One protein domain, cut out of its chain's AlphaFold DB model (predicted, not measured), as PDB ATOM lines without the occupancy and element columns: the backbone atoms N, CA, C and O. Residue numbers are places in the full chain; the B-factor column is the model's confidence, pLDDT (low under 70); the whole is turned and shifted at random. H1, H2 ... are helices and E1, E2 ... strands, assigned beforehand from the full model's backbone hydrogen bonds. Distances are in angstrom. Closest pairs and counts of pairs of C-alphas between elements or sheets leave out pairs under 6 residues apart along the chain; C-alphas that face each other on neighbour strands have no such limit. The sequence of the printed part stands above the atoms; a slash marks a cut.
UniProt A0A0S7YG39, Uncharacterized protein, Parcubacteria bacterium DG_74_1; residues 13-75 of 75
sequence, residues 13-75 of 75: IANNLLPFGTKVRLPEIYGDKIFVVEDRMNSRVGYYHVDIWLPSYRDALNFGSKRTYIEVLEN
ATOM      1  N   ILE A  13     171.152 174.149 207.701       93.88
ATOM      2  CA  ILE A  13     172.387 173.412 207.984       93.88
ATOM      3  C   ILE A  13     173.432 174.288 208.678       93.88
ATOM      4  O   ILE A  13     173.431 175.517 208.541       93.88
ATOM      5  N   ALA A  14     174.361 173.628 209.371       93.75
ATOM      6  CA  ALA A  14     175.575 174.236 209.890       93.75
ATOM      7  C   ALA A  14     176.788 173.856 209.034       93.75
ATOM      8  O   ALA A  14     176.970 172.694 208.673       93.75
ATOM      9  N   ASN A  15     177.650 174.828 208.742       95.62
ATOM     10  CA  ASN A  15     178.929 174.598 208.069       95.62
ATOM     11  C   ASN A  15     179.938 175.672 208.498       95.62
ATOM     12  O   ASN A  15     179.529 176.771 208.842       95.62
ATOM     13  N   ASN A  16     181.242 175.388 208.488       94.38
ATOM     14  CA  ASN A  16     182.272 176.356 208.902       94.38
ATOM     15  C   ASN A  16     183.009 177.038 207.732       94.38
ATOM     16  O   ASN A  16     183.833 177.914 207.978       94.38
ATOM     17  N   LEU A  17     182.751 176.631 206.486       94.81
ATOM     18  CA  LEU A  17     183.445 177.113 205.286       94.81
ATOM     19  C   LEU A  17     182.619 178.131 204.495       94.81
ATOM     20  O   LEU A  17     183.122 179.177 204.100       94.81
ATOM     21  N   LEU A  18     181.359 177.796 204.236       94.19
ATOM     22  CA  LEU A  18     180.473 178.541 203.354       94.19
ATOM     23  C   LEU A  18     179.882 179.763 204.073       94.19
ATOM     24  O   LEU A  18     179.587 179.681 205.269       94.19
ATOM     25  N   PRO A  19     179.678 180.898 203.392       93.50
ATOM     26  CA  PRO A  19     178.962 182.040 203.955       93.50
ATOM     27  C   PRO A  19     177.564 181.679 204.483       93.50
ATOM     28  O   PRO A  19     176.964 180.678 204.099       93.50
ATOM     29  N   PHE A  20     177.034 182.497 205.396       92.88
ATOM     30  CA  PHE A  20     175.619 182.380 205.753       92.88
ATOM     31  C   PHE A  20     174.751 182.760 204.550       92.88
ATOM     32  O   PHE A  20     175.093 183.678 203.812       92.88
ATOM     33  N   GLY A  21     173.630 182.066 204.367       91.38
ATOM     34  CA  GLY A  21     172.726 182.248 203.230       91.38
ATOM     35  C   GLY A  21     173.075 181.403 202.003       91.38
ATOM     36  O   GLY A  21     172.215 181.246 201.137       91.38
ATOM     37  N   THR A  22     174.270 180.797 201.948       95.00
ATOM     38  CA  THR A  22     174.648 179.893 200.854       95.00
ATOM     39  C   THR A  22     173.638 178.754 200.744       95.00
ATOM     40  O   THR A  22     173.334 178.068 201.729       95.00
ATOM     41  N   LYS A  23     173.131 178.546 199.526       95.19
ATOM     42  CA  LYS A  23     172.209 177.453 199.205       95.19
ATOM     43  C   LYS A  23     172.989 176.251 198.706       95.19
ATOM     44  O   LYS A  23     173.806 176.377 197.794       95.19
ATOM     45  N   VAL A  24     172.695 175.083 199.263       95.44
ATOM     46  CA  VAL A  24     173.344 173.829 198.875       95.44
ATOM     47  C   VAL A  24     172.347 172.700 198.646       95.44
ATOM     48  O   VAL A  24     171.234 172.732 199.173       95.44
ATOM     49  N   ARG A  25     172.758 171.675 197.897       95.75
ATOM     50  CA  ARG A  25     172.047 170.391 197.777       95.75
ATOM     51  C   ARG A  25     172.949 169.239 198.176       95.75
ATOM     52  O   ARG A  25     174.169 169.314 198.043       95.75
ATOM     53  N   LEU A  26     172.319 168.159 198.626       95.12
ATOM     54  CA  LEU A  26     172.962 166.874 198.891       95.12
ATOM     55  C   LEU A  26     172.247 165.799 198.054       95.12
ATOM     56  O   LEU A  26     171.411 165.074 198.604       95.12
ATOM     57  N   PRO A  27     172.522 165.713 196.737       95.19
ATOM     58  CA  PRO A  27     171.701 164.936 195.804       95.19
ATOM     59  C   PRO A  27     171.583 163.453 196.161       95.19
ATOM     60  O   PRO A  27     170.499 162.883 196.092       95.19
ATOM     61  N   GLU A  28     172.671 162.839 196.632       95.56
ATOM     62  CA  GLU A  28     172.706 161.410 196.975       95.56
ATOM     63  C   GLU A  28     171.860 161.053 198.206       95.56
ATOM     64  O   GLU A  28     171.526 159.888 198.415       95.56
ATOM     65  N   ILE A  29     171.526 162.042 199.042       93.94
ATOM     66  CA  ILE A  29     170.839 161.824 200.319       93.94
ATOM     67  C   ILE A  29     169.419 162.394 200.293       93.94
ATOM     68  O   ILE A  29     168.494 161.768 200.806       93.94
ATOM     69  N   TYR A  30     169.243 163.582 199.715       93.81
ATOM     70  CA  TYR A  30     167.987 164.333 199.754       93.81
ATOM     71  C   TYR A  30     167.491 164.773 198.366       93.81
ATOM     72  O   TYR A  30     166.540 165.555 198.291       93.81
ATOM     73  N   GLY A  31     168.102 164.286 197.279       94.31
ATOM     74  CA  GLY A  31     167.723 164.646 195.910       94.31
ATOM     75  C   GLY A  31     167.782 166.157 195.685       94.31
ATOM     76  O   GLY A  31     168.778 166.808 195.994       94.31
ATOM     77  N   ASP A  32     166.678 166.728 195.212       94.06
ATOM     78  CA  ASP A  32     166.586 168.149 194.859       94.06
ATOM     79  C   ASP A  32     166.367 169.091 196.055       94.06
ATOM     80  O   ASP A  32     166.203 170.303 195.876       94.06
ATOM     81  N   LYS A  33     166.348 168.570 197.291       93.31
ATOM     82  CA  LYS A  33     166.130 169.392 198.486       93.31
ATOM     83  C   LYS A  33     167.245 170.428 198.637       93.31
ATOM     84  O   LYS A  33     168.430 170.095 198.685       93.31
ATOM     85  N   ILE A  34     166.835 171.686 198.772       94.00
ATOM     86  CA  ILE A  34     167.732 172.813 199.014       94.00
ATOM     87  C   ILE A  34     167.853 173.047 200.514       94.00
ATOM     88  O   ILE A  34     166.855 173.112 201.234       94.00
ATOM     89  N   PHE A  35     169.091 173.218 200.952       94.44
ATOM     90  CA  PHE A  35     169.451 173.603 202.301       94.44
ATOM     91  C   PHE A  35     170.110 174.978 202.304       94.44
ATOM     92  O   PHE A  35     170.735 175.372 201.321       94.44
ATOM     93  N   VAL A  36     169.986 175.699 203.415       93.88
ATOM     94  CA  VAL A  36     170.570 177.029 203.608       93.88
ATOM     95  C   VAL A  36     171.509 177.000 204.805       93.88
ATOM     96  O   VAL A  36     171.153 176.500 205.875       93.88
ATOM     97  N   VAL A  37     172.713 177.545 204.630       93.50
ATOM     98  CA  VAL A  37     173.675 177.722 205.723       93.50
ATOM     99  C   VAL A  37     173.193 178.859 206.624       93.50
ATOM    100  O   VAL A  37     173.333 180.029 206.278       93.50
ATOM    101  N   GLU A  38     172.626 178.531 207.784       93.12
ATOM    102  CA  GLU A  38     172.184 179.524 208.785       93.12
ATOM    103  C   GLU A  38     172.852 179.306 210.160       93.12
ATOM    104  O   GLU A  38     172.595 180.065 211.095       93.12
ATOM    105  N   ASP A  39     173.725 178.297 210.299       89.94
ATOM    106  CA  ASP A  39     174.403 177.992 211.564       89.94
ATOM    107  C   ASP A  39     175.894 177.620 211.409       89.94
ATOM    108  O   ASP A  39     176.397 177.401 210.301       89.94
ATOM    109  N   ARG A  40     176.622 177.575 212.533       93.25
ATOM    110  CA  ARG A  40     178.043 177.200 212.613       93.25
ATOM    111  C   ARG A  40     178.256 176.025 213.548       93.25
ATOM    112  O   ARG A  40     177.565 175.850 214.545       93.25
ATOM    113  N   MET A  41     179.278 175.241 213.237       92.00
ATOM    114  CA  MET A  41     179.738 174.169 214.108       92.00
ATOM    115  C   MET A  41     180.794 174.716 215.073       92.00
ATOM    116  O   MET A  41     181.328 175.813 214.895       92.00
ATOM    117  N   ASN A  42     181.156 173.933 216.090       92.75
ATOM    118  CA  ASN A  42     182.307 174.272 216.926       92.75
ATOM    119  C   ASN A  42     183.558 174.503 216.049       92.75
ATOM    120  O   ASN A  42     183.778 173.768 215.086       92.75
ATOM    121  N   SER A  43     184.394 175.489 216.393       89.69
ATOM    122  CA  SER A  43     185.568 175.889 215.599       89.69
ATOM    123  C   SER A  43     186.599 174.776 215.388       89.69
ATOM    124  O   SER A  43     187.361 174.828 214.427       89.69
ATOM    125  N   ARG A  44     186.611 173.746 216.245       91.88
ATOM    126  CA  ARG A  44     187.464 172.557 216.074       91.88
ATOM    127  C   ARG A  44     187.024 171.643 214.925       91.88
ATOM    128  O   ARG A  44     187.767 170.741 214.551       91.88
ATOM    129  N   VAL A  45     185.802 171.808 214.421       91.31
ATOM    130  CA  VAL A  45     185.265 170.995 213.330       91.31
ATOM    131  C   VAL A  45     185.753 171.554 211.996       91.31
ATOM    132  O   VAL A  45     185.592 172.741 211.708       91.31
ATOM    133  N   GLY A  46     186.346 170.681 211.181       91.31
ATOM    134  CA  GLY A  46     186.924 171.052 209.892       91.31
ATOM    135  C   GLY A  46     185.890 171.499 208.854       91.31
ATOM    136  O   GLY A  46     184.714 171.151 208.924       91.31
ATOM    137  N   TYR A  47     186.368 172.212 207.839       93.12
ATOM    138  CA  TYR A  47     185.570 172.915 206.828       93.12
ATOM    139  C   TYR A  47     184.638 172.050 205.967       93.12
ATOM    140  O   TYR A  47     183.590 172.528 205.535       93.12
ATOM    141  N   TYR A  48     184.979 170.778 205.757       93.50
ATOM    142  CA  TYR A  48     184.213 169.852 204.912       93.50
ATOM    143  C   TYR A  48     183.161 169.033 205.681       93.50
ATOM    144  O   TYR A  48     182.736 167.981 205.211       93.50
ATOM    145  N   HIS A  49     182.754 169.494 206.867       94.19
ATOM    146  CA  HIS A  49     181.636 168.917 207.613       94.19
ATOM    147  C   HIS A  49     180.391 169.779 207.447       94.19
ATOM    148  O   HIS A  49     180.461 171.010 207.470       94.19
ATOM    149  N   VAL A  50     179.249 169.115 207.309       93.81
ATOM    150  CA  VAL A  50     177.934 169.749 207.305       93.81
ATOM    151  C   VAL A  50     177.059 169.021 208.308       93.81
ATOM    152  O   VAL A  50     176.996 167.792 208.288       93.81
ATOM    153  N   ASP A  51     176.412 169.785 209.181       92.69
ATOM    154  CA  ASP A  51     175.430 169.271 210.129       92.69
ATOM    155  C   ASP A  51     174.031 169.649 209.655       92.69
ATOM    156  O   ASP A  51     173.757 170.821 209.382       92.69
ATOM    157  N   ILE A  52     173.163 168.653 209.509       91.69
ATOM    158  CA  ILE A  52     171.795 168.844 209.038       91.69
ATOM    159  C   ILE A  52     170.892 168.781 210.247       91.69
ATOM    160  O   ILE A  52     170.878 167.782 210.965       91.69
ATOM    161  N   TRP A  53     170.105 169.835 210.451       90.00
ATOM    162  CA  TRP A  53     169.152 169.822 211.541       90.00
ATOM    163  C   TRP A  53     168.104 168.721 211.331       90.00
ATOM    164  O   TRP A  53     167.469 168.637 210.276       90.00
ATOM    165  N   LEU A  54     167.913 167.899 212.361       87.62
ATOM    166  CA  LEU A  54     166.912 166.839 212.416       87.62
ATOM    167  C   LEU A  54     166.014 167.041 213.647       87.62
ATOM    168  O   LEU A  54     166.494 167.507 214.684       87.62
ATOM    169  N   PRO A  55     164.718 166.683 213.560       85.56
ATOM    170  CA  PRO A  55     163.733 167.026 214.585       85.56
ATOM    171  C   PRO A  55     163.865 166.202 215.871       85.56
ATOM    172  O   PRO A  55     163.383 166.630 216.921       85.56
ATOM    173  N   SER A  56     164.508 165.031 215.824       89.19
ATOM    174  CA  SER A  56     164.706 164.190 217.002       89.19
ATOM    175  C   SER A  56     166.067 163.493 217.025       89.19
ATOM    176  O   SER A  56     166.683 163.212 215.996       89.19
ATOM    177  N   TYR A  57     166.510 163.138 218.234       88.81
ATOM    178  CA  TYR A  57     167.712 162.329 218.447       88.81
ATOM    179  C   TYR A  57     167.634 160.966 217.746       88.81
ATOM    180  O   TYR A  57     168.630 160.471 217.223       88.81
ATOM    181  N   ARG A  58     166.442 160.358 217.705       93.50
ATOM    182  CA  ARG A  58     166.241 159.057 217.062       93.50
ATOM    183  C   ARG A  58     166.397 159.154 215.545       93.50
ATOM    184  O   ARG A  58     166.993 158.260 214.953       93.50
ATOM    185  N   ASP A  59     165.938 160.247 214.941       90.00
ATOM    186  CA  ASP A  59     166.147 160.500 213.511       90.00
ATOM    187  C   ASP A  59     167.629 160.723 213.206       90.00
ATOM    188  O   ASP A  59     168.141 160.161 212.241       90.00
ATOM    189  N   ALA A  60     168.344 161.449 214.072       90.81
ATOM    190  CA  ALA A  60     169.789 161.636 213.945       90.81
ATOM    191  C   ALA A  60     170.568 160.314 214.034       90.81
ATOM    192  O   ALA A  60     171.470 160.073 213.229       90.81
ATOM    193  N   LEU A  61     170.192 159.426 214.960       93.19
ATOM    194  CA  LEU A  61     170.788 158.092 215.063       93.19
ATOM    195  C   LEU A  61     170.516 157.231 213.826       93.19
ATOM    196  O   LEU A  61     171.431 156.583 213.326       93.19
ATOM    197  N   ASN A  62     169.277 157.229 213.328       94.56
ATOM    198  CA  ASN A  62     168.906 156.463 212.138       94.56
ATOM    199  C   ASN A  62     169.592 156.997 210.872       94.56
ATOM    200  O   ASN A  62     169.934 156.224 209.978       94.56
ATOM    201  N   PHE A  63     169.790 158.313 210.790       93.12
ATOM    202  CA  PHE A  63     170.490 158.951 209.682       93.12
ATOM    203  C   PHE A  63     171.980 158.577 209.668       93.12
ATOM    204  O   PHE A  63     172.505 158.147 208.633       93.12
ATOM    205  N   GLY A  64     172.642 158.695 210.823       93.12
ATOM    206  CA  GLY A  64     174.067 158.421 210.988       93.12
ATOM    207  C   GLY A  64     174.976 159.388 210.216       93.12
ATOM    208  O   GLY A  64     174.535 160.355 209.604       93.12
ATOM    209  N   SER A  65     176.284 159.137 210.237       92.50
ATOM    210  CA  SER A  65     177.245 159.939 209.469       92.50
ATOM    211  C   SER A  65     177.392 159.398 208.050       92.50
ATOM    212  O   SER A  65     177.639 158.208 207.852       92.50
ATOM    213  N   LYS A  66     177.286 160.282 207.055       94.06
ATOM    214  CA  LYS A  66     177.412 159.941 205.634       94.06
ATOM    215  C   LYS A  66     178.467 160.823 204.975       94.06
ATOM    216  O   LYS A  66     178.569 162.006 205.284       94.06
ATOM    217  N   ARG A  67     179.244 160.243 204.060       95.25
ATOM    218  CA  ARG A  67     180.070 160.998 203.109       95.25
ATOM    219  C   ARG A  67     179.291 161.091 201.805       95.25
ATOM    220  O   ARG A  67     178.781 160.079 201.346       95.25
ATOM    221  N   THR A  68     179.191 162.295 201.266       94.69
ATOM    222  CA  THR A  68     178.456 162.616 200.038       94.69
ATOM    223  C   THR A  68     179.114 163.820 199.383       94.69
ATOM    224  O   THR A  68     179.902 164.528 200.020       94.69
ATOM    225  N   TYR A  69     178.745 164.087 198.137       94.38
ATOM    226  CA  TYR A  69     179.007 165.363 197.490       94.38
ATOM    227  C   TYR A  69     177.950 166.404 197.869       94.38
ATOM    228  O   TYR A  69     176.794 166.069 198.152       94.38
ATOM    229  N   ILE A  70     178.380 167.665 197.896       93.81
ATOM    230  CA  ILE A  70     177.535 168.833 198.135       93.81
ATOM    231  C   ILE A  70     177.634 169.725 196.909       93.81
ATOM    232  O   ILE A  70     178.733 170.080 196.484       93.81
ATOM    233  N   GLU A  71     176.485 170.106 196.367       95.75
ATOM    234  CA  GLU A  71     176.400 171.099 195.301       95.75
ATOM    235  C   GLU A  71     176.130 172.467 195.915       95.75
ATOM    236  O   GLU A  71     175.190 172.615 196.695       95.75
ATOM    237  N   VAL A  72     176.929 173.473 195.560       95.38
ATOM    238  CA  VAL A  72     176.701 174.869 195.957       95.38
ATOM    239  C   VAL A  72     175.969 175.571 194.819       95.38
ATOM    240  O   VAL A  72     176.464 175.591 193.695       95.38
ATOM    241  N   LEU A  73     174.785 176.113 195.100       90.12
ATOM    242  CA  LEU A  73     173.902 176.680 194.077       90.12
ATOM    243  C   LEU A  73     174.030 178.197 193.935       90.12
ATOM    244  O   LEU A  73     173.861 178.719 192.839       90.12
ATOM    245  N   GLU A  74     174.262 178.904 195.042       74.31
ATOM    246  CA  GLU A  74     174.239 180.370 195.096       74.31
ATOM    247  C   GLU A  74     175.074 180.874 196.279       74.31
ATOM    248  O   GLU A  74     174.996 180.298 197.372       74.31
ATOM    249  N   ASN A  75     175.835 181.949 196.044       53.16
ATOM    250  CA  ASN A  75     176.596 182.723 197.032       53.16
ATOM    251  C   ASN A  75     176.129 184.175 197.022       53.16
ATOM    252  O   ASN A  75     176.013 184.729 195.906       53.16
TER     253      ASN A  75
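Overview. This is residues 13 to 75 of the 75 residues of an uncharacterized protein of Parcubacteria bacterium DG_74_1 (UniProt A0A0S7YG39). A small, strongly twisted and curled sheet of five short strands winds through the domain, with two short helices off the sheet: H1 between E2 and E3 in the chain, and H2 far out at one end of the domain. E3, the longest strand, joins the two halves of the sheet, pairing with E2 over residues 34 to 36 and with E1 over residues 37 to 39. The 63 printed residues run E1 E2 H1 E3 E4 H2 E5, and the mixed sheet has the order E4, E1, E3, E2, E5. The class is mixed, helices and strands, with 30 residues in named elements, under half; the whole is compact, with a radius of gyration of the C-alphas of 11.5 A and spans of 32 by 29 by 20 A.

Arrangement. E3, residues 34 to 39, and E1, residues 13 to 15, are parallel at 59 degrees, with N 13 and O 36 at 3.0 A. E2, residues 23 to 25, is antiparallel to E3 at 126 degrees, with N 35 and O 24 at 2.8 A. Edge strand E4, residues 50 to 52, is antiparallel to E1, with N 14 and O 51 at 2.9 A. Edge strand E5, residues 71 to 74, is antiparallel to E2, with N 25 and O 71 at 2.9 A. H1, residues 27 to 30, and H2, residues 57 to 63, are not on the sheet and are apart from each other. In H2 every O i to N i+4 pair is within hydrogen-bond range; H1 is too short for one.

Along the chain. E1 begins at C-alpha 13 (172.387, 173.412, 207.984). E3 is 15.1 A long, H2 9.8 A and E5 9.5 A. E5 ends at C-alpha 74 (174.239, 180.370, 195.096).

Size, cuts and confidence. The C-alphas farthest apart, of Arg 58 and Asn 75, are 32.7 A apart. The printed part has no cut and no long link. Residue 75 alone is under pLDDT 70.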